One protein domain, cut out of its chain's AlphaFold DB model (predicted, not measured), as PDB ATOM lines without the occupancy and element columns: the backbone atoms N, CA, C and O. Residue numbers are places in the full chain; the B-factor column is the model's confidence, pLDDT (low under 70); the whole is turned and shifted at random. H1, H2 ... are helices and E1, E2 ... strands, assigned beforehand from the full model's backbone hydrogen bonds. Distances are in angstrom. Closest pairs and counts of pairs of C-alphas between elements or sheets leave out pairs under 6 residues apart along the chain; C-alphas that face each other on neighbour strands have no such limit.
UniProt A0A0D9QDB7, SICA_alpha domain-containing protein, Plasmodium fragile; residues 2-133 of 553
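Overview. This is residues 2 to 133 of the 553 residues of the protein "SICA_alpha domain-containing protein" of Plasmodium fragile (UniProt A0A0D9QDB7). Helices pack round H3, the core helix: H5 crosses it on one side, H1 packs on its residues 49 to 56 from the opposite side with residues 13 to 17 alone, H2 crosses it at residues 44 to 52, and H4 packs on its residues 50 to 57, running the opposite way. A small hairpin of E1 and E2 follows H3, and the short H6 packs by residues 81 to 85 of H4. The printed part has 132 residues, with six named helices and two named strands in the order H1, H2, H3, E1, E2, H4, H5, H6; the class is mostly helix, and the sheet E1 - E2 is antiparallel. The whole is compact, with a radius of gyration of the C-alphas of 14.5 A, and its outline is elongated, spanning 48 by 30 by 25 A.

Along the chain. H1, residues 3 to 17, begins at C-alpha 3 (-28.287, 28.955, 41.057) and is 20.5 A long. H2 holds residues 22 to 31. H3, residues 39 to 57, is 27.6 A long and ends at C-alpha 57 (-44.097, 21.685, 44.883). E1 holds residues 60 to 62 and E2 residues 67 to 69. H4, residues 77 to 95, is 26.2 A long. H5, residues 100 to 120, is 30.0 A long, with a kink of 30 degrees near residue 114. H6, residues 125 to 128, ends at C-alpha 128 (-48.895, 29.989, 46.156).

Arrangement. H3 is the hub, touching the five other helices. H1 touches it with residues 13 to 17 alone, closest at the C-alphas of Trp 17 and Asn 52, 5.4 A, at a shallow tilt of 34 degrees, only just short of steep, opposite ways. H2 touches H3, closest at the C-alphas of Thr 24 and Gln 48, 5.4 A, at a steep tilt of 55 degrees. Residues 50 to 57 of H3 alone touch H4, closest at the C-alphas of Met 57 and Arg 84, 4.9 A, at a shallow tilt of 22 degrees, opposite ways. H5 touches H3, closest at the C-alphas of Cys 47 and Ile 105, 6.1 A, at a steep tilt of 51 degrees, the same way. H6 only just touches H3, with 3 pairs of C-alphas within 8 A, the closest being Met 57 and Ser 126, 6.6 A. H1 and H5 are apart. In the hairpin E1 and E2, N 61 and O 68 are within hydrogen-bond range at 2.8 A. Every O i to N i+4 pair is within range in H1, H2, H3 and H4, and 13 of 17 in H5; H6 is too short for such a pair.

Size, cuts and confidence. The two C-alphas farthest apart, those of Ser 36 and His 75, are 48.6 A apart. The printed part has no cut, and no link is long. Mean pLDDT of the printed part is 89.4; residues 123, 132 and 133 are under 70.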
ATOM      1  N   ILE A   2     -28.327  32.064  44.291       81.75
ATOM      2  CA  ILE A   2     -29.569  31.479  43.727       81.75
ATOM      3  C   ILE A   2     -29.468  30.233  42.820       81.75
ATOM      4  O   ILE A   2     -30.262  29.311  42.977       81.75
ATOM      5  N   TRP A   3     -28.512  30.148  41.890       85.19
ATOM      6  CA  TRP A   3     -28.287  28.955  41.057       85.19
ATOM      7  C   TRP A   3     -27.912  27.694  41.848       85.19
ATOM      8  O   TRP A   3     -28.378  26.608  41.513       85.19
ATOM      9  N   ASN A   4     -27.095  27.831  42.894       90.12
ATOM     10  CA  ASN A   4     -26.739  26.745  43.811       90.12
ATOM     11  C   ASN A   4     -27.976  26.247  44.568       90.12
ATOM     12  O   ASN A   4     -28.201  25.050  44.703       90.12
ATOM     13  N   ASP A   5     -28.809  27.187  44.990       90.75
ATOM     14  CA  ASP A   5     -29.960  26.948  45.853       90.75
ATOM     15  C   ASP A   5     -31.097  26.315  45.018       90.75
ATOM     16  O   ASP A   5     -31.690  25.300  45.388       90.75
ATOM     17  N   THR A   6     -31.274  26.800  43.783       91.12
ATOM     18  CA  THR A   6     -32.100  26.177  42.735       91.12
ATOM     19  C   THR A   6     -31.605  24.770  42.374       91.12
ATOM     20  O   THR A   6     -32.421  23.870  42.170       91.12
ATOM     21  N   ARG A   7     -30.282  24.539  42.317       91.38
ATOM     22  CA  ARG A   7     -29.713  23.202  42.077       91.38
ATOM     23  C   ARG A   7     -29.962  22.265  43.259       91.38
ATOM     24  O   ARG A   7     -30.353  21.126  43.035       91.38
ATOM     25  N   GLN A   8     -29.830  22.743  44.495       95.31
ATOM     26  CA  GLN A   8     -30.119  21.967  45.702       95.31
ATOM     27  C   GLN A   8     -31.594  21.530  45.758       95.31
ATOM     28  O   GLN A   8     -31.884  20.373  46.063       95.31
ATOM     29  N   LEU A   9     -32.524  22.420  45.392       95.31
ATOM     30  CA  LEU A   9     -33.937  22.071  45.210       95.31
ATOM     31  C   LEU A   9     -34.148  21.058  44.076       95.31
ATOM     32  O   LEU A   9     -34.924  20.115  44.243       95.31
ATOM     33  N   PHE A  10     -33.449  21.206  42.946       94.75
ATOM     34  CA  PHE A  10     -33.510  20.231  41.858       94.75
ATOM     35  C   PHE A  10     -33.002  18.845  42.287       94.75
ATOM     36  O   PHE A  10     -33.651  17.848  41.982       94.75
ATOM     37  N   ASP A  11     -31.886  18.752  43.011       94.88
ATOM     38  CA  ASP A  11     -31.349  17.466  43.466       94.88
ATOM     39  C   ASP A  11     -32.286  16.790  44.491       94.88
ATOM     40  O   ASP A  11     -32.437  15.565  44.483       94.88
ATOM     41  N   VAL A  12     -33.026  17.574  45.289       95.25
ATOM     42  CA  VAL A  12     -34.120  17.076  46.143       95.25
ATOM     43  C   VAL A  12     -35.310  16.564  45.320       95.25
ATOM     44  O   VAL A  12     -35.780  15.455  45.582       95.25
ATOM     45  N   LEU A  13     -35.771  17.297  44.298       95.06
ATOM     46  CA  LEU A  13     -36.795  16.818  43.354       95.06
ATOM     47  C   LEU A  13     -36.348  15.521  42.656       95.06
ATOM     48  O   LEU A  13     -37.109  14.558  42.578       95.06
ATOM     49  N   LYS A  14     -35.096  15.471  42.196       94.50
ATOM     50  CA  LYS A  14     -34.486  14.325  41.509       94.50
ATOM     51  C   LYS A  14     -34.431  13.077  42.386       94.50
ATOM     52  O   LYS A  14     -34.686  11.978  41.889       94.50
ATOM     53  N   HIS A  15     -34.145  13.239  43.678       93.94
ATOM     54  CA  HIS A  15     -34.226  12.155  44.654       93.94
ATOM     55  C   HIS A  15     -35.679  11.687  44.846       93.94
ATOM     56  O   HIS A  15     -35.976  10.516  44.608       93.94
ATOM     57  N   GLN A  16     -36.594  12.606  45.191       93.38
ATOM     58  CA  GLN A  16     -38.011  12.300  45.448       93.38
ATOM     59  C   GLN A  16     -38.705  11.611  44.270       93.38
ATOM     60  O   GLN A  16     -39.440  10.646  44.453       93.38
ATOM     61  N   TRP A  17     -38.439  12.070  43.046       91.25
ATOM     62  CA  TRP A  17     -39.018  11.542  41.812       91.25
ATOM     63  C   TRP A  17     -38.897  10.020  41.682       91.25
ATOM     64  O   TRP A  17     -39.794   9.384  41.133       91.25
ATOM     65  N   LYS A  18     -37.817   9.412  42.189       89.94
ATOM     66  CA  LYS A  18     -37.571   7.966  42.082       89.94
ATOM     67  C   LYS A  18     -38.266   7.113  43.152       89.94
ATOM     68  O   LYS A  18     -38.214   5.891  43.035       89.94
ATOM     69  N   ILE A  19     -38.914   7.720  44.144       94.25
ATOM     70  CA  ILE A  19     -39.449   7.027  45.321       94.25
ATOM     71  C   ILE A  19     -40.816   6.404  45.008       94.25
ATOM     72  O   ILE A  19     -41.726   7.077  44.526       94.25
ATOM     73  N   GLU A  20     -40.954   5.105  45.284       94.75
ATOM     74  CA  GLU A  20     -42.227   4.376  45.267       94.75
ATOM     75  C   GLU A  20     -42.633   4.096  46.726       94.75
ATOM     76  O   GLU A  20     -42.119   3.167  47.348       94.75
ATOM     77  N   ASP A  21     -43.531   4.914  47.284       95.38
ATOM     78  CA  ASP A  21     -44.003   4.799  48.674       95.38
ATOM     79  C   ASP A  21     -45.444   4.250  48.758       95.38
ATOM     80  O   ASP A  21     -46.123   4.115  47.740       95.38
ATOM     81  N   LYS A  22     -45.934   3.935  49.966       95.75
ATOM     82  CA  LYS A  22     -47.300   3.416  50.159       95.75
ATOM     83  C   LYS A  22     -48.379   4.434  49.768       95.75
ATOM     84  O   LYS A  22     -49.339   4.045  49.113       95.75
ATOM     85  N   LEU A  23     -48.233   5.708  50.135       94.31
ATOM     86  CA  LEU A  23     -49.241   6.741  49.886       94.31
ATOM     87  C   LEU A  23     -49.464   6.942  48.384       94.31
ATOM     88  O   LEU A  23     -50.568   6.737  47.887       94.31
ATOM     89  N   THR A  24     -48.401   7.263  47.644       95.38
ATOM     90  CA  THR A  24     -48.484   7.477  46.191       95.38
ATOM     91  C   THR A  24     -48.898   6.212  45.440       95.38
ATOM     92  O   THR A  24     -49.686   6.278  44.497       95.38
ATOM     93  N   LYS A  25     -48.432   5.032  45.872       95.81
ATOM     94  CA  LYS A  25     -48.835   3.739  45.301       95.81
ATOM     95  C   LYS A  25     -50.320   3.446  45.487       95.81
ATOM     96  O   LYS A  25     -50.955   3.034  44.519       95.81
ATOM     97  N   ASP A  26     -50.868   3.660  46.679       95.31
ATOM     98  CA  ASP A  26     -52.266   3.345  46.974       95.31
ATOM     99  C   ASP A  26     -53.212   4.361  46.310       95.31
ATOM    100  O   ASP A  26     -54.172   3.955  45.652       95.31
ATOM    101  N   THR A  27     -52.893   5.663  46.347       95.06
ATOM    102  CA  THR A  27     -53.652   6.696  45.616       95.06
ATOM    103  C   THR A  27     -53.657   6.425  44.107       95.06
ATOM    104  O   THR A  27     -54.718   6.409  43.484       95.06
ATOM    105  N   CYS A  28     -52.504   6.118  43.502       96.12
ATOM    106  CA  CYS A  28     -52.442   5.768  42.081       96.12
ATOM    107  C   CYS A  28     -53.085   4.415  41.752       96.12
ATOM    108  O   CYS A  28     -53.556   4.217  40.629       96.12
ATOM    109  N   ALA A  29     -53.142   3.478  42.702       95.06
ATOM    110  CA  ALA A  29     -53.868   2.228  42.527       95.06
ATOM    111  C   ALA A  29     -55.392   2.429  42.531       95.06
ATOM    112  O   ALA A  29     -56.074   1.703  41.800       95.06
ATOM    113  N   ALA A  30     -55.896   3.406  43.294       93.94
ATOM    114  CA  ALA A  30     -57.300   3.812  43.317       93.94
ATOM    115  C   ALA A  30     -57.708   4.599  42.058       93.94
ATOM    116  O   ALA A  30     -58.731   4.277  41.460       93.94
ATOM    117  N   LEU A  31     -56.888   5.562  41.610       93.44
ATOM    118  CA  LEU A  31     -57.120   6.304  40.358       93.44
ATOM    119  C   LEU A  31     -57.091   5.384  39.127       93.44
ATOM    120  O   LEU A  31     -57.943   5.482  38.247       93.44
ATOM    121  N   TYR A  32     -56.140   4.446  39.087       93.62
ATOM    122  CA  TYR A  32     -55.966   3.500  37.982       93.62
ATOM    123  C   TYR A  32     -56.160   2.062  38.483       93.62
ATOM    124  O   TYR A  32     -55.176   1.335  38.664       93.62
ATOM    125  N   PRO A  33     -57.404   1.606  38.736       90.38
ATOM    126  CA  PRO A  33     -57.679   0.248  39.211       90.38
ATOM    127  C   PRO A  33     -57.204  -0.793  38.191       90.38
ATOM    128  O   PRO A  33     -57.187  -0.532  36.989       90.38
ATOM    129  N   ALA A  34     -56.811  -1.985  38.646       85.19
ATOM    130  CA  ALA A  34     -56.101  -2.988  37.840       85.19
ATOM    131  C   ALA A  34     -57.002  -3.784  36.863       85.19
ATOM    132  O   ALA A  34     -56.966  -5.010  36.830       85.19
ATOM    133  N   LYS A  35     -57.805  -3.086  36.049       81.38
ATOM    134  CA  LYS A  35     -58.699  -3.677  35.034       81.38
ATOM    135  C   LYS A  35     -57.945  -4.296  33.845       81.38
ATOM    136  O   LYS A  35     -58.476  -5.183  33.190       81.38
ATOM    137  N   SER A  36     -56.708  -3.864  33.575       71.81
ATOM    138  CA  SER A  36     -55.781  -4.558  32.670       71.81
ATOM    139  C   SER A  36     -54.366  -4.559  33.261       71.81
ATOM    140  O   SER A  36     -53.926  -3.561  33.829       71.81
ATOM    141  N   ALA A  37     -53.638  -5.674  33.159       70.81
ATOM    142  CA  ALA A  37     -52.372  -5.826  33.884       70.81
ATOM    143  C   ALA A  37     -51.225  -4.958  33.325       70.81
ATOM    144  O   ALA A  37     -50.425  -4.420  34.090       70.81
ATOM    145  N   ARG A  38     -51.124  -4.812  31.993       70.50
ATOM    146  CA  ARG A  38     -49.978  -4.142  31.348       70.50
ATOM    147  C   ARG A  38     -50.128  -2.620  31.284       70.50
ATOM    148  O   ARG A  38     -49.267  -1.919  31.807       70.50
ATOM    149  N   ILE A  39     -51.217  -2.115  30.698       72.19
ATOM    150  CA  ILE A  39     -51.425  -0.668  30.479       72.19
ATOM    151  C   ILE A  39     -51.443   0.071  31.824       72.19
ATOM    152  O   ILE A  39     -50.705   1.035  32.033       72.19
ATOM    153  N   ASN A  40     -52.217  -0.448  32.777       82.25
ATOM    154  CA  ASN A  40     -52.464   0.206  34.057       82.25
ATOM    155  C   ASN A  40     -51.195   0.234  34.935       82.25
ATOM    156  O   ASN A  40     -51.058   1.118  35.775       82.25
ATOM    157  N   THR A  41     -50.232  -0.675  34.725       89.50
ATOM    158  CA  THR A  41     -48.932  -0.652  35.426       89.50
ATOM    159  C   THR A  41     -48.073   0.540  34.993       89.50
ATOM    160  O   THR A  41     -47.470   1.191  35.846       89.50
ATOM    161  N   LEU A  42     -48.059   0.883  33.698       89.94
ATOM    162  CA  LEU A  42     -47.369   2.086  33.218       89.94
ATOM    163  C   LEU A  42     -48.073   3.354  33.718       89.94
ATOM    164  O   LEU A  42     -47.414   4.236  34.262       89.94
ATOM    165  N   GLN A  43     -49.407   3.413  33.618       92.00
ATOM    166  CA  GLN A  43     -50.194   4.557  34.103       92.00
ATOM    167  C   GLN A  43     -49.990   4.804  35.606       92.00
ATOM    168  O   GLN A  43     -49.774   5.943  36.011       92.00
ATOM    169  N   ARG A  44     -49.962   3.745  36.430       94.00
ATOM    170  CA  ARG A  44     -49.648   3.830  37.868       94.00
ATOM    171  C   ARG A  44     -48.261   4.409  38.131       94.00
ATOM    172  O   ARG A  44     -48.142   5.290  38.975       94.00
ATOM    173  N   LYS A  45     -47.231   3.972  37.393       93.50
ATOM    174  CA  LYS A  45     -45.877   4.532  37.540       93.50
ATOM    175  C   LYS A  45     -45.807   5.993  37.106       93.50
ATOM    176  O   LYS A  45     -45.210   6.791  37.819       93.50
ATOM    177  N   VAL A  46     -46.450   6.376  36.001       93.94
ATOM    178  CA  VAL A  46     -46.557   7.790  35.594       93.94
ATOM    179  C   VAL A  46     -47.273   8.603  36.678       93.94
ATOM    180  O   VAL A  46     -46.746   9.619  37.114       93.94
ATOM    181  N   CYS A  47     -48.399   8.114  37.198       96.12
ATOM    182  CA  CYS A  47     -49.152   8.743  38.283       96.12
ATOM    183  C   CYS A  47     -48.296   8.982  39.543       96.12
ATOM    184  O   CYS A  47     -48.261  10.104  40.043       96.12
ATOM    185  N   GLN A  48     -47.542   7.978  40.012       96.12
ATOM    186  CA  GLN A  48     -46.643   8.120  41.169       96.12
ATOM    187  C   GLN A  48     -45.588   9.208  40.925       96.12
ATOM    188  O   GLN A  48     -45.340  10.050  41.784       96.12
ATOM    189  N   ARG A  49     -45.005   9.232  39.719       95.62
ATOM    190  CA  ARG A  49     -44.004  10.231  39.314       95.62
ATOM    191  C   ARG A  49     -44.597  11.641  39.318       95.62
ATOM    192  O   ARG A  49     -43.955  12.550  39.830       95.62
ATOM    193  N   VAL A  50     -45.824  11.816  38.821       95.44
ATOM    194  CA  VAL A  50     -46.559  13.091  38.897       95.44
ATOM    195  C   VAL A  50     -46.827  13.490  40.355       95.44
ATOM    196  O   VAL A  50     -46.555  14.633  40.722       95.44
ATOM    197  N   MET A  51     -47.317  12.572  41.200       95.94
ATOM    198  CA  MET A  51     -47.578  12.850  42.622       95.94
ATOM    199  C   MET A  51     -46.315  13.323  43.348       95.94
ATOM    200  O   MET A  51     -46.373  14.312  44.074       95.94
ATOM    201  N   ASN A  52     -45.168  12.686  43.096       96.31
ATOM    202  CA  ASN A  52     -43.881  13.086  43.670       96.31
ATOM    203  C   ASN A  52     -43.490  14.530  43.289       96.31
ATOM    204  O   ASN A  52     -42.889  15.225  44.106       96.31
ATOM    205  N   VAL A  53     -43.856  15.021  42.093       95.56
ATOM    206  CA  VAL A  53     -43.631  16.434  41.726       95.56
ATOM    207  C   VAL A  53     -44.570  17.368  42.481       95.56
ATOM    208  O   VAL A  53     -44.113  18.389  42.986       95.56
ATOM    209  N   PHE A  54     -45.859  17.035  42.603       94.75
ATOM    210  CA  PHE A  54     -46.792  17.863  43.374       94.75
ATOM    211  C   PHE A  54     -46.401  17.935  44.855       94.75
ATOM    212  O   PHE A  54     -46.359  19.028  45.405       94.75
ATOM    213  N   LEU A  55     -46.026  16.812  45.475       94.94
ATOM    214  CA  LEU A  55     -45.517  16.782  46.851       94.94
ATOM    215  C   LEU A  55     -44.266  17.668  47.004       94.94
ATOM    216  O   LEU A  55     -44.201  18.482  47.925       94.94
ATOM    217  N   PHE A  56     -43.325  17.598  46.057       95.50
ATOM    218  CA  PHE A  56     -42.176  18.505  46.015       95.50
ATOM    219  C   PHE A  56     -42.585  19.988  45.891       95.50
ATOM    220  O   PHE A  56     -42.031  20.825  46.614       95.50
ATOM    221  N   MET A  57     -43.550  20.324  45.023       94.00
ATOM    222  CA  MET A  57     -44.097  21.685  44.883       94.00
ATOM    223  C   MET A  57     -44.746  22.170  46.184       94.00
ATOM    224  O   MET A  57     -44.554  23.317  46.571       94.00
ATOM    225  N   ASP A  58     -45.438  21.281  46.900       92.81
ATOM    226  CA  ASP A  58     -46.119  21.579  48.162       92.81
ATOM    227  C   ASP A  58     -45.163  21.802  49.361       92.81
ATOM    228  O   ASP A  58     -45.597  22.022  50.494       92.81
ATOM    229  N   GLY A  59     -43.842  21.770  49.151       94.00
ATOM    230  CA  GLY A  59     -42.847  21.878  50.227       94.00
ATOM    231  C   GLY A  59     -42.575  20.551  50.950       94.00
ATOM    232  O   GLY A  59     -41.774  20.508  51.889       94.00
ATOM    233  N   ILE A  60     -43.223  19.470  50.516       93.56
ATOM    234  CA  ILE A  60     -43.156  18.140  51.115       93.56
ATOM    235  C   ILE A  60     -41.955  17.380  50.518       93.56
ATOM    236  O   ILE A  60     -41.480  17.657  49.411       93.56
ATOM    237  N   HIS A  61     -41.375  16.478  51.303       93.19
ATOM    238  CA  HIS A  61     -40.281  15.600  50.898       93.19
ATOM    239  C   HIS A  61     -40.340  14.273  51.658       93.19
ATOM    240  O   HIS A  61     -40.954  14.190  52.720       93.19
ATOM    241  N   TRP A  62     -39.689  13.242  51.128       94.75
ATOM    242  CA  TRP A  62     -39.529  11.962  51.813       94.75
ATOM    243  C   TRP A  62     -38.297  11.997  52.729       94.75
ATOM    244  O   TRP A  62     -37.200  12.305  52.262       94.75
ATOM    245  N   ASP A  63     -38.458  11.661  54.013       92.50
ATOM    246  CA  ASP A  63     -37.359  11.615  55.001       92.50
ATOM    247  C   ASP A  63     -36.599  10.268  55.022       92.50
ATOM    248  O   ASP A  63     -35.613  10.110  55.745       92.50
ATOM    249  N   GLY A  64     -37.069   9.284  54.247       92.94
ATOM    250  CA  GLY A  64     -36.641   7.882  54.291       92.94
ATOM    251  C   GLY A  64     -37.726   6.921  54.802       92.94
ATOM    252  O   GLY A  64     -37.626   5.719  54.560       92.94
ATOM    253  N   LYS A  65     -38.763   7.432  55.477       93.81
ATOM    254  CA  LYS A  65     -39.816   6.668  56.175       93.81
ATOM    255  C   LYS A  65     -41.233   7.217  55.956       93.81
ATOM    256  O   LYS A  65     -42.190   6.453  56.071       93.81
ATOM    257  N   LYS A  66     -41.373   8.521  55.708       93.69
ATOM    258  CA  LYS A  66     -42.637   9.259  55.579       93.69
ATOM    259  C   LYS A  66     -42.454  10.530  54.743       93.69
ATOM    260  O   LYS A  66     -41.346  11.035  54.566       93.69
ATOM    261  N   TRP A  67     -43.574  11.061  54.262       93.06
ATOM    262  CA  TRP A  67     -43.661  12.387  53.658       93.06
ATOM    263  C   TRP A  67     -43.803  13.456  54.750       93.06
ATOM    264  O   TRP A  67     -44.752  13.409  55.530       93.06
ATOM    265  N   GLU A  68     -42.885  14.423  54.801       93.00
ATOM    266  CA  GLU A  68     -42.930  15.570  55.720       93.00
ATOM    267  C   GLU A  68     -42.642  16.887  54.999       93.00
ATOM    268  O   GLU A  68     -41.834  16.937  54.068       93.00
ATOM    269  N   GLN A  69     -43.256  17.978  55.458       92.44
ATOM    270  CA  GLN A  69     -42.923  19.326  55.002       92.44
ATOM    271  C   GLN A  69     -41.564  19.749  55.567       92.44
ATOM    272  O   GLN A  69     -41.320  19.633  56.768       92.44
ATOM    273  N   ARG A  70     -40.662  20.232  54.706       92.44
ATOM    274  CA  ARG A  70     -39.324  20.671  55.123       92.44
ATOM    275  C   ARG A  70     -38.789  21.761  54.215       92.44
ATOM    276  O   ARG A  70     -38.685  21.569  53.006       92.44
ATOM    277  N   ARG A  71     -38.358  22.854  54.842       93.56
ATOM    278  CA  ARG A  71     -37.569  23.909  54.206       93.56
ATOM    279  C   ARG A  71     -36.101  23.518  54.106       93.56
ATOM    280  O   ARG A  71     -35.531  22.945  55.037       93.56
ATOM    281  N   ILE A  72     -35.498  23.863  52.979       93.50
ATOM    282  CA  ILE A  72     -34.053  23.909  52.773       93.50
ATOM    283  C   ILE A  72     -33.535  25.289  53.207       93.50
ATOM    284  O   ILE A  72     -32.516  25.375  53.895       93.50
ATOM    285  N   PHE A  73     -34.252  26.366  52.866       93.81
ATOM    286  CA  PHE A  73     -33.813  27.742  53.102       93.81
ATOM    287  C   PHE A  73     -34.449  28.301  54.380       93.81
ATOM    288  O   PHE A  73     -35.613  28.691  54.406       93.81
ATOM    289  N   LYS A  74     -33.663  28.375  55.461       90.69
ATOM    290  CA  LYS A  74     -34.129  28.784  56.805       90.69
ATOM    291  C   LYS A  74     -34.664  30.219  56.914       90.69
ATOM    292  O   LYS A  74     -35.279  30.549  57.923       90.69
ATOM    293  N   HIS A  75     -34.377  31.074  55.932       92.12
ATOM    294  CA  HIS A  75     -34.671  32.512  55.973       92.12
ATOM    295  C   HIS A  75     -35.361  33.028  54.698       92.12
ATOM    296  O   HIS A  75     -35.676  34.210  54.614       92.12
ATOM    297  N   GLU A  76     -35.609  32.158  53.713       91.06
ATOM    298  CA  GLU A  76     -36.044  32.544  52.361       91.06
ATOM    299  C   GLU A  76     -37.196  31.647  51.867       91.06
ATOM    300  O   GLU A  76     -37.251  31.251  50.706       91.06
ATOM    301  N   GLU A  77     -38.139  31.305  52.754       90.88
ATOM    302  CA  GLU A  77     -39.243  30.376  52.451       90.88
ATOM    303  C   GLU A  77     -40.062  30.754  51.210       90.88
ATOM    304  O   GLU A  77     -40.477  29.877  50.458       90.88
ATOM    305  N   VAL A  78     -40.269  32.055  50.978       88.88
ATOM    306  CA  VAL A  78     -41.005  32.573  49.812       88.88
ATOM    307  C   VAL A  78     -40.239  32.307  48.511       88.88
ATOM    308  O   VAL A  78     -40.847  31.950  47.503       88.88
ATOM    309  N   LEU A  79     -38.905  32.419  48.535       89.12
ATOM    310  CA  LEU A  79     -38.057  32.054  47.399       89.12
ATOM    311  C   LEU A  79     -38.040  30.533  47.203       89.12
ATOM    312  O   LEU A  79     -38.056  30.068  46.066       89.12
ATOM    313  N   GLU A  80     -38.055  29.753  48.288       92.69
ATOM    314  CA  GLU A  80     -38.142  28.295  48.203       92.69
ATOM    315  C   GLU A  80     -39.465  27.831  47.578       92.69
ATOM    316  O   GLU A  80     -39.442  27.010  46.664       92.69
ATOM    317  N   ASP A  81     -40.603  28.380  48.021       91.31
ATOM    318  CA  ASP A  81     -41.922  28.123  47.427       91.31
ATOM    319  C   ASP A  81     -41.923  28.476  45.930       91.31
ATOM    320  O   ASP A  81     -42.270  27.642  45.094       91.31
ATOM    321  N   TYR A  82     -41.453  29.674  45.572       88.75
ATOM    322  CA  TYR A  82     -41.380  30.137  44.183       88.75
ATOM    323  C   TYR A  82     -40.510  29.227  43.295       88.75
ATOM    324  O   TYR A  82     -40.934  28.812  42.211       88.75
ATOM    325  N   LEU A  83     -39.310  28.857  43.759       90.56
ATOM    326  CA  LEU A  83     -38.405  27.971  43.020       90.56
ATOM    327  C   LEU A  83     -38.938  26.531  42.934       90.56
ATOM    328  O   LEU A  83     -38.758  25.892  41.897       90.56
ATOM    329  N   ARG A  84     -39.642  26.030  43.960       93.50
ATOM    330  CA  ARG A  84     -40.346  24.733  43.921       93.50
ATOM    331  C   ARG A  84     -41.484  24.734  42.901       93.50
ATOM    332  O   ARG A  84     -41.548  23.817  42.082       93.50
ATOM    333  N   CYS A  85     -42.326  25.772  42.893       91.56
ATOM    334  CA  CYS A  85     -43.377  25.953  41.889       91.56
ATOM    335  C   CYS A  85     -42.793  25.961  40.464       91.56
ATOM    336  O   CYS A  85     -43.291  25.255  39.586       91.56
ATOM    337  N   MET A  86     -41.707  26.712  40.238       88.25
ATOM    338  CA  MET A  86     -41.018  26.776  38.944       88.25
ATOM    339  C   MET A  86     -40.460  25.408  38.519       88.25
ATOM    340  O   MET A  86     -40.765  24.935  37.422       88.25
ATOM    341  N   LEU A  87     -39.686  24.750  39.391       91.19
ATOM    342  CA  LEU A  87     -39.090  23.433  39.137       91.19
ATOM    343  C   LEU A  87     -40.143  22.371  38.814       91.19
ATOM    344  O   LEU A  87     -39.971  21.610  37.863       91.19
ATOM    345  N   GLY A  88     -41.230  22.325  39.587       92.00
ATOM    346  CA  GLY A  88     -42.290  21.339  39.401       92.00
ATOM    347  C   GLY A  88     -43.093  21.553  38.118       92.00
ATOM    348  O   GLY A  88     -43.325  20.597  37.379       92.00
ATOM    349  N   ASN A  89     -43.424  22.804  37.785       88.50
ATOM    350  CA  ASN A  89     -44.068  23.141  36.512       88.50
ATOM    351  C   ASN A  89     -43.196  22.740  35.306       88.50
ATOM    352  O   ASN A  89     -43.687  22.088  34.382       88.50
ATOM    353  N   VAL A  90     -41.893  23.055  35.330       86.19
ATOM    354  CA  VAL A  90     -40.952  22.666  34.259       86.19
ATOM    355  C   VAL A  90     -40.808  21.142  34.167       86.19
ATOM    356  O   VAL A  90     -40.840  20.595  33.063       86.19
ATOM    357  N   ALA A  91     -40.716  20.440  35.302       91.00
ATOM    358  CA  ALA A  91     -40.669  18.977  35.339       91.00
ATOM    359  C   ALA A  91     -41.922  18.348  34.714       91.00
ATOM    360  O   ALA A  91     -41.814  17.438  33.894       91.00
ATOM    361  N   ILE A  92     -43.112  18.854  35.051       90.56
ATOM    362  CA  ILE A  92     -44.375  18.339  34.517       90.56
ATOM    363  C   ILE A  92     -44.452  18.520  32.993       90.56
ATOM    364  O   ILE A  92     -44.813  17.576  32.284       90.56
ATOM    365  N   VAL A  93     -44.057  19.681  32.457       85.75
ATOM    366  CA  VAL A  93     -44.094  19.917  31.004       85.75
ATOM    367  C   VAL A  93     -43.058  19.067  30.252       85.75
ATOM    368  O   VAL A  93     -43.428  18.383  29.297       85.75
ATOM    369  N   GLU A  94     -41.791  19.032  30.681       85.88
ATOM    370  CA  GLU A  94     -40.729  18.300  29.959       85.88
ATOM    371  C   GLU A  94     -40.827  16.768  30.075       85.88
ATOM    372  O   GLU A  94     -40.367  16.049  29.178       85.88
ATOM    373  N   LEU A  95     -41.408  16.245  31.162       88.06
ATOM    374  CA  LEU A  95     -41.459  14.803  31.439       88.06
ATOM    375  C   LEU A  95     -42.815  14.173  31.068       88.06
ATOM    376  O   LEU A  95     -42.853  12.995  30.704       88.06
ATOM    377  N   PHE A  96     -43.911  14.944  31.087       89.19
ATOM    378  CA  PHE A  96     -45.263  14.444  30.793       89.19
ATOM    379  C   PHE A  96     -45.970  15.156  29.634       89.19
ATOM    380  O   PHE A  96     -46.662  14.489  28.868       89.19
ATOM    381  N   GLY A  97     -45.759  16.462  29.432       86.44
ATOM    382  CA  GLY A  97     -46.484  17.265  28.431       86.44
ATOM    383  C   GLY A  97     -46.356  16.798  26.971       86.44
ATOM    384  O   GLY A  97     -47.150  17.191  26.124       86.44
ATOM    385  N   GLN A  98     -45.393  15.925  26.661       84.00
ATOM    386  CA  GLN A  98     -45.189  15.363  25.320       84.00
ATOM    387  C   GLN A  98     -46.085  14.154  24.982       84.00
ATOM    388  O   GLN A  98     -46.131  13.757  23.819       84.00
ATOM    389  N   ASN A  99     -46.769  13.548  25.959       86.25
ATOM    390  CA  ASN A  99     -47.670  12.412  25.738       86.25
ATOM    391  C   ASN A  99     -49.064  12.741  26.282       86.25
ATOM    392  O   ASN A  99     -49.226  12.952  27.481       86.25
ATOM    393  N   CYS A 100     -50.079  12.715  25.418       87.44
ATOM    394  CA  CYS A 100     -51.469  12.993  25.783       87.44
ATOM    395  C   CYS A 100     -51.944  12.139  26.969       87.44
ATOM    396  O   CYS A 100     -52.459  12.676  27.941       87.44
ATOM    397  N   ALA A 101     -51.639  10.836  26.955       89.56
ATOM    398  CA  ALA A 101     -52.007   9.935  28.044       89.56
ATOM    399  C   ALA A 101     -51.275  10.245  29.364       89.56
ATOM    400  O   ALA A 101     -51.747   9.849  30.422       89.56
ATOM    401  N   HIS A 102     -50.128  10.937  29.332       91.12
ATOM    402  CA  HIS A 102     -49.487  11.447  30.549       91.12
ATOM    403  C   HIS A 102     -50.100  12.787  30.983       91.12
ATOM    404  O   HIS A 102     -50.211  13.024  32.180       91.12
ATOM    405  N   ALA A 103     -50.522  13.648  30.051       89.25
ATOM    406  CA  ALA A 103     -51.208  14.904  30.363       89.25
ATOM    407  C   ALA A 103     -52.574  14.666  31.038       89.25
ATOM    408  O   ALA A 103     -52.894  15.345  32.015       89.25
ATOM    409  N   ASP A 104     -53.324  13.652  30.593       89.44
ATOM    410  CA  ASP A 104     -54.546  13.190  31.266       89.44
ATOM    411  C   ASP A 104     -54.235  12.723  32.702       89.44
ATOM    412  O   ASP A 104     -54.851  13.194  33.658       89.44
ATOM    413  N   ILE A 105     -53.180  11.914  32.887       93.50
ATOM    414  CA  ILE A 105     -52.733  11.484  34.224       93.50
ATOM    415  C   ILE A 105     -52.318  12.675  35.100       93.50
ATOM    416  O   ILE A 105     -52.602  12.674  36.297       93.50
ATOM    417  N   VAL A 106     -51.686  13.711  34.534       93.50
ATOM    418  CA  VAL A 106     -51.356  14.937  35.280       93.50
ATOM    419  C   VAL A 106     -52.619  15.644  35.767       93.50
ATOM    420  O   VAL A 106     -52.650  16.081  36.915       93.50
ATOM    421  N   LYS A 107     -53.672  15.723  34.946       91.94
ATOM    422  CA  LYS A 107     -54.960  16.322  35.325       91.94
ATOM    423  C   LYS A 107     -55.648  15.537  36.451       91.94
ATOM    424  O   LYS A 107     -56.074  16.138  37.442       91.94
ATOM    425  N   ASP A 108     -55.708  14.215  36.330       93.62
ATOM    426  CA  ASP A 108     -56.324  13.336  37.330       93.62
ATOM    427  C   ASP A 108     -55.572  13.404  38.670       93.62
ATOM    428  O   ASP A 108     -56.176  13.607  39.725       93.62
ATOM    429  N   VAL A 109     -54.237  13.330  38.634       94.50
ATOM    430  CA  VAL A 109     -53.394  13.459  39.832       94.50
ATOM    431  C   VAL A 109     -53.499  14.850  40.451       94.50
ATOM    432  O   VAL A 109     -53.614  14.954  41.667       94.50
ATOM    433  N   SER A 110     -53.513  15.920  39.654       91.81
ATOM    434  CA  SER A 110     -53.690  17.294  40.150       91.81
ATOM    435  C   SER A 110     -55.007  17.461  40.928       91.81
ATOM    436  O   SER A 110     -55.057  18.092  41.990       91.81
ATOM    437  N   THR A 111     -56.065  16.805  40.442       91.00
ATOM    438  CA  THR A 111     -57.380  16.754  41.096       91.00
ATOM    439  C   THR A 111     -57.310  15.966  42.410       91.00
ATOM    440  O   THR A 111     -57.731  16.466  43.453       91.00
ATOM    441  N   ALA A 112     -56.699  14.777  42.403       93.06
ATOM    442  CA  ALA A 112     -56.523  13.947  43.600       93.06
ATOM    443  C   ALA A 112     -55.638  14.608  44.676       93.06
ATOM    444  O   ALA A 112     -55.950  14.536  45.866       93.06
ATOM    445  N   MET A 113     -54.572  15.304  44.271       91.69
ATOM    446  CA  MET A 113     -53.687  16.054  45.170       91.69
ATOM    447  C   MET A 113     -54.429  17.168  45.912       91.69
ATOM    448  O   MET A 113     -54.142  17.410  47.080       91.69
ATOM    449  N   SER A 114     -55.425  17.800  45.284       88.50
ATOM    450  CA  SER A 114     -56.261  18.811  45.947       88.50
ATOM    451  C   SER A 114     -57.096  18.211  47.088       88.50
ATOM    452  O   SER A 114     -57.246  18.838  48.134       88.50
ATOM    453  N   GLY A 115     -57.557  16.962  46.940       89.75
ATOM    454  CA  GLY A 115     -58.141  16.182  48.036       89.75
ATOM    455  C   GLY A 115     -57.115  15.815  49.113       89.75
ATOM    456  O   GLY A 115     -57.353  16.018  50.304       89.75
ATOM    457  N   LEU A 116     -55.940  15.333  48.700       89.56
ATOM    458  CA  LEU A 116     -54.880  14.896  49.612       89.56
ATOM    459  C   LEU A 116     -54.346  16.039  50.497       89.56
ATOM    460  O   LEU A 116     -54.120  15.823  51.688       89.56
ATOM    461  N   ARG A 117     -54.223  17.266  49.969       87.69
ATOM    462  CA  ARG A 117     -53.824  18.464  50.739       87.69
ATOM    463  C   ARG A 117     -54.734  18.734  51.936       87.69
ATOM    464  O   ARG A 117     -54.229  19.060  53.007       87.69
ATOM    465  N   MET A 118     -56.048  18.524  51.797       86.06
ATOM    466  CA  MET A 118     -56.988  18.673  52.917       86.06
ATOM    467  C   MET A 118     -56.699  17.670  54.046       86.06
ATOM    468  O   MET A 118     -56.806  18.024  55.218       86.06
ATOM    469  N   SER A 119     -56.267  16.447  53.714       84.44
ATOM    470  CA  SER A 119     -55.916  15.427  54.715       84.44
ATOM    471  C   SER A 119     -54.608  15.721  55.466       84.44
ATOM    472  O   SER A 119     -54.483  15.356  56.634       84.44
ATOM    473  N   PHE A 120     -53.662  16.435  54.842       82.69
ATOM    474  CA  PHE A 120     -52.400  16.836  55.479       82.69
ATOM    475  C   PHE A 120     -52.550  17.993  56.483       82.69
ATOM    476  O   PHE A 120     -51.623  18.226  57.256       82.69
ATOM    477  N   GLN A 121     -53.676  18.721  56.480       81.00
ATOM    478  CA  GLN A 121     -53.934  19.903  57.331       81.00
ATOM    479  C   GLN A 121     -52.878  21.028  57.215       81.00
ATOM    480  O   GLN A 121     -52.784  21.895  58.082       81.00
ATOM    481  N   GLN A 122     -52.068  21.021  56.153       71.50
ATOM    482  CA  GLN A 122     -50.939  21.934  55.959       71.50
ATOM    483  C   GLN A 122     -51.268  23.086  55.007       71.50
ATOM    484  O   GLN A 122     -52.251  23.058  54.266       71.50
ATOM    485  N   VAL A 123     -50.407  24.109  55.025       67.81
ATOM    486  CA  VAL A 123     -50.481  25.249  54.105       67.81
ATOM    487  C   VAL A 123     -50.393  24.745  52.665       67.81
ATOM    488  O   VAL A 123     -49.401  24.134  52.269       67.81
ATOM    489  N   ASP A 124     -51.436  25.035  51.890       74.38
ATOM    490  CA  ASP A 124     -51.556  24.696  50.474       74.38
ATOM    491  C   ASP A 124     -50.586  25.545  49.638       74.38
ATOM    492  O   ASP A 124     -50.934  26.591  49.086       74.38
ATOM    493  N   ASN A 125     -49.328  25.112  49.586       77.69
ATOM    494  CA  ASN A 125     -48.285  25.784  48.819       77.69
ATOM    495  C   ASN A 125     -48.573  25.725  47.303       77.69
ATOM    496  O   ASN A 125     -48.158  26.632  46.586       77.69
ATOM    497  N   SER A 126     -49.377  24.771  46.808       70.19
ATOM    498  CA  SER A 126     -49.845  24.795  45.413       70.19
ATOM    499  C   SER A 126     -50.694  26.027  45.064       70.19
ATOM    500  O   SER A 126     -50.593  26.519  43.940       70.19
ATOM    501  N   LYS A 127     -51.440  26.603  46.021       77.19
ATOM    502  CA  LYS A 127     -52.114  27.906  45.839       77.19
ATOM    503  C   LYS A 127     -51.137  29.078  45.771       77.19
ATOM    504  O   LYS A 127     -51.396  30.043  45.063       77.19
ATOM    505  N   LYS A 128     -49.961  28.996  46.403       81.81
ATOM    506  CA  LYS A 128     -48.895  29.989  46.156       81.81
ATOM    507  C   LYS A 128     -48.417  29.924  44.702       81.81
ATOM    508  O   LYS A 128     -48.118  30.963  44.125       81.81
ATOM    509  N   CYS A 129     -48.440  28.740  44.082       83.81
ATOM    510  CA  CYS A 129     -48.180  28.583  42.650       83.81
ATOM    511  C   CYS A 129     -49.303  29.122  41.732       83.81
ATOM    512  O   CYS A 129     -49.102  29.153  40.521       83.81
ATOM    513  N   GLU A 130     -50.464  29.542  42.255       79.81
ATOM    514  CA  GLU A 130     -51.586  30.089  41.464       79.81
ATOM    515  C   GLU A 130     -51.364  31.538  41.041       79.81
ATOM    516  O   GLU A 130     -51.641  31.909  39.902       79.81
ATOM    517  N   HIS A 131     -50.787  32.337  41.936       72.38
ATOM    518  CA  HIS A 131     -50.446  33.736  41.671       72.38
ATOM    519  C   HIS A 131     -49.134  33.896  40.886       72.38
ATOM    520  O   HIS A 131     -48.806  34.994  40.446       72.38
ATOM    521  N   ILE A 132     -48.386  32.807  40.676       69.38
ATOM    522  CA  ILE A 132     -47.187  32.801  39.836       69.38
ATOM    523  C   ILE A 132     -47.629  32.656  38.374       69.38
ATOM    524  O   ILE A 132     -47.722  31.551  37.831       69.38
ATOM    525  N   HIS A 133     -47.924  33.781  37.721       65.62
ATOM    526  CA  HIS A 133     -48.299  33.764  36.312       65.62
ATOM    527  C   HIS A 133     -47.160  33.229  35.444       65.62
ATOM    528  O   HIS A 133     -46.001  33.638  35.549       65.62
TER     529      HIS A 133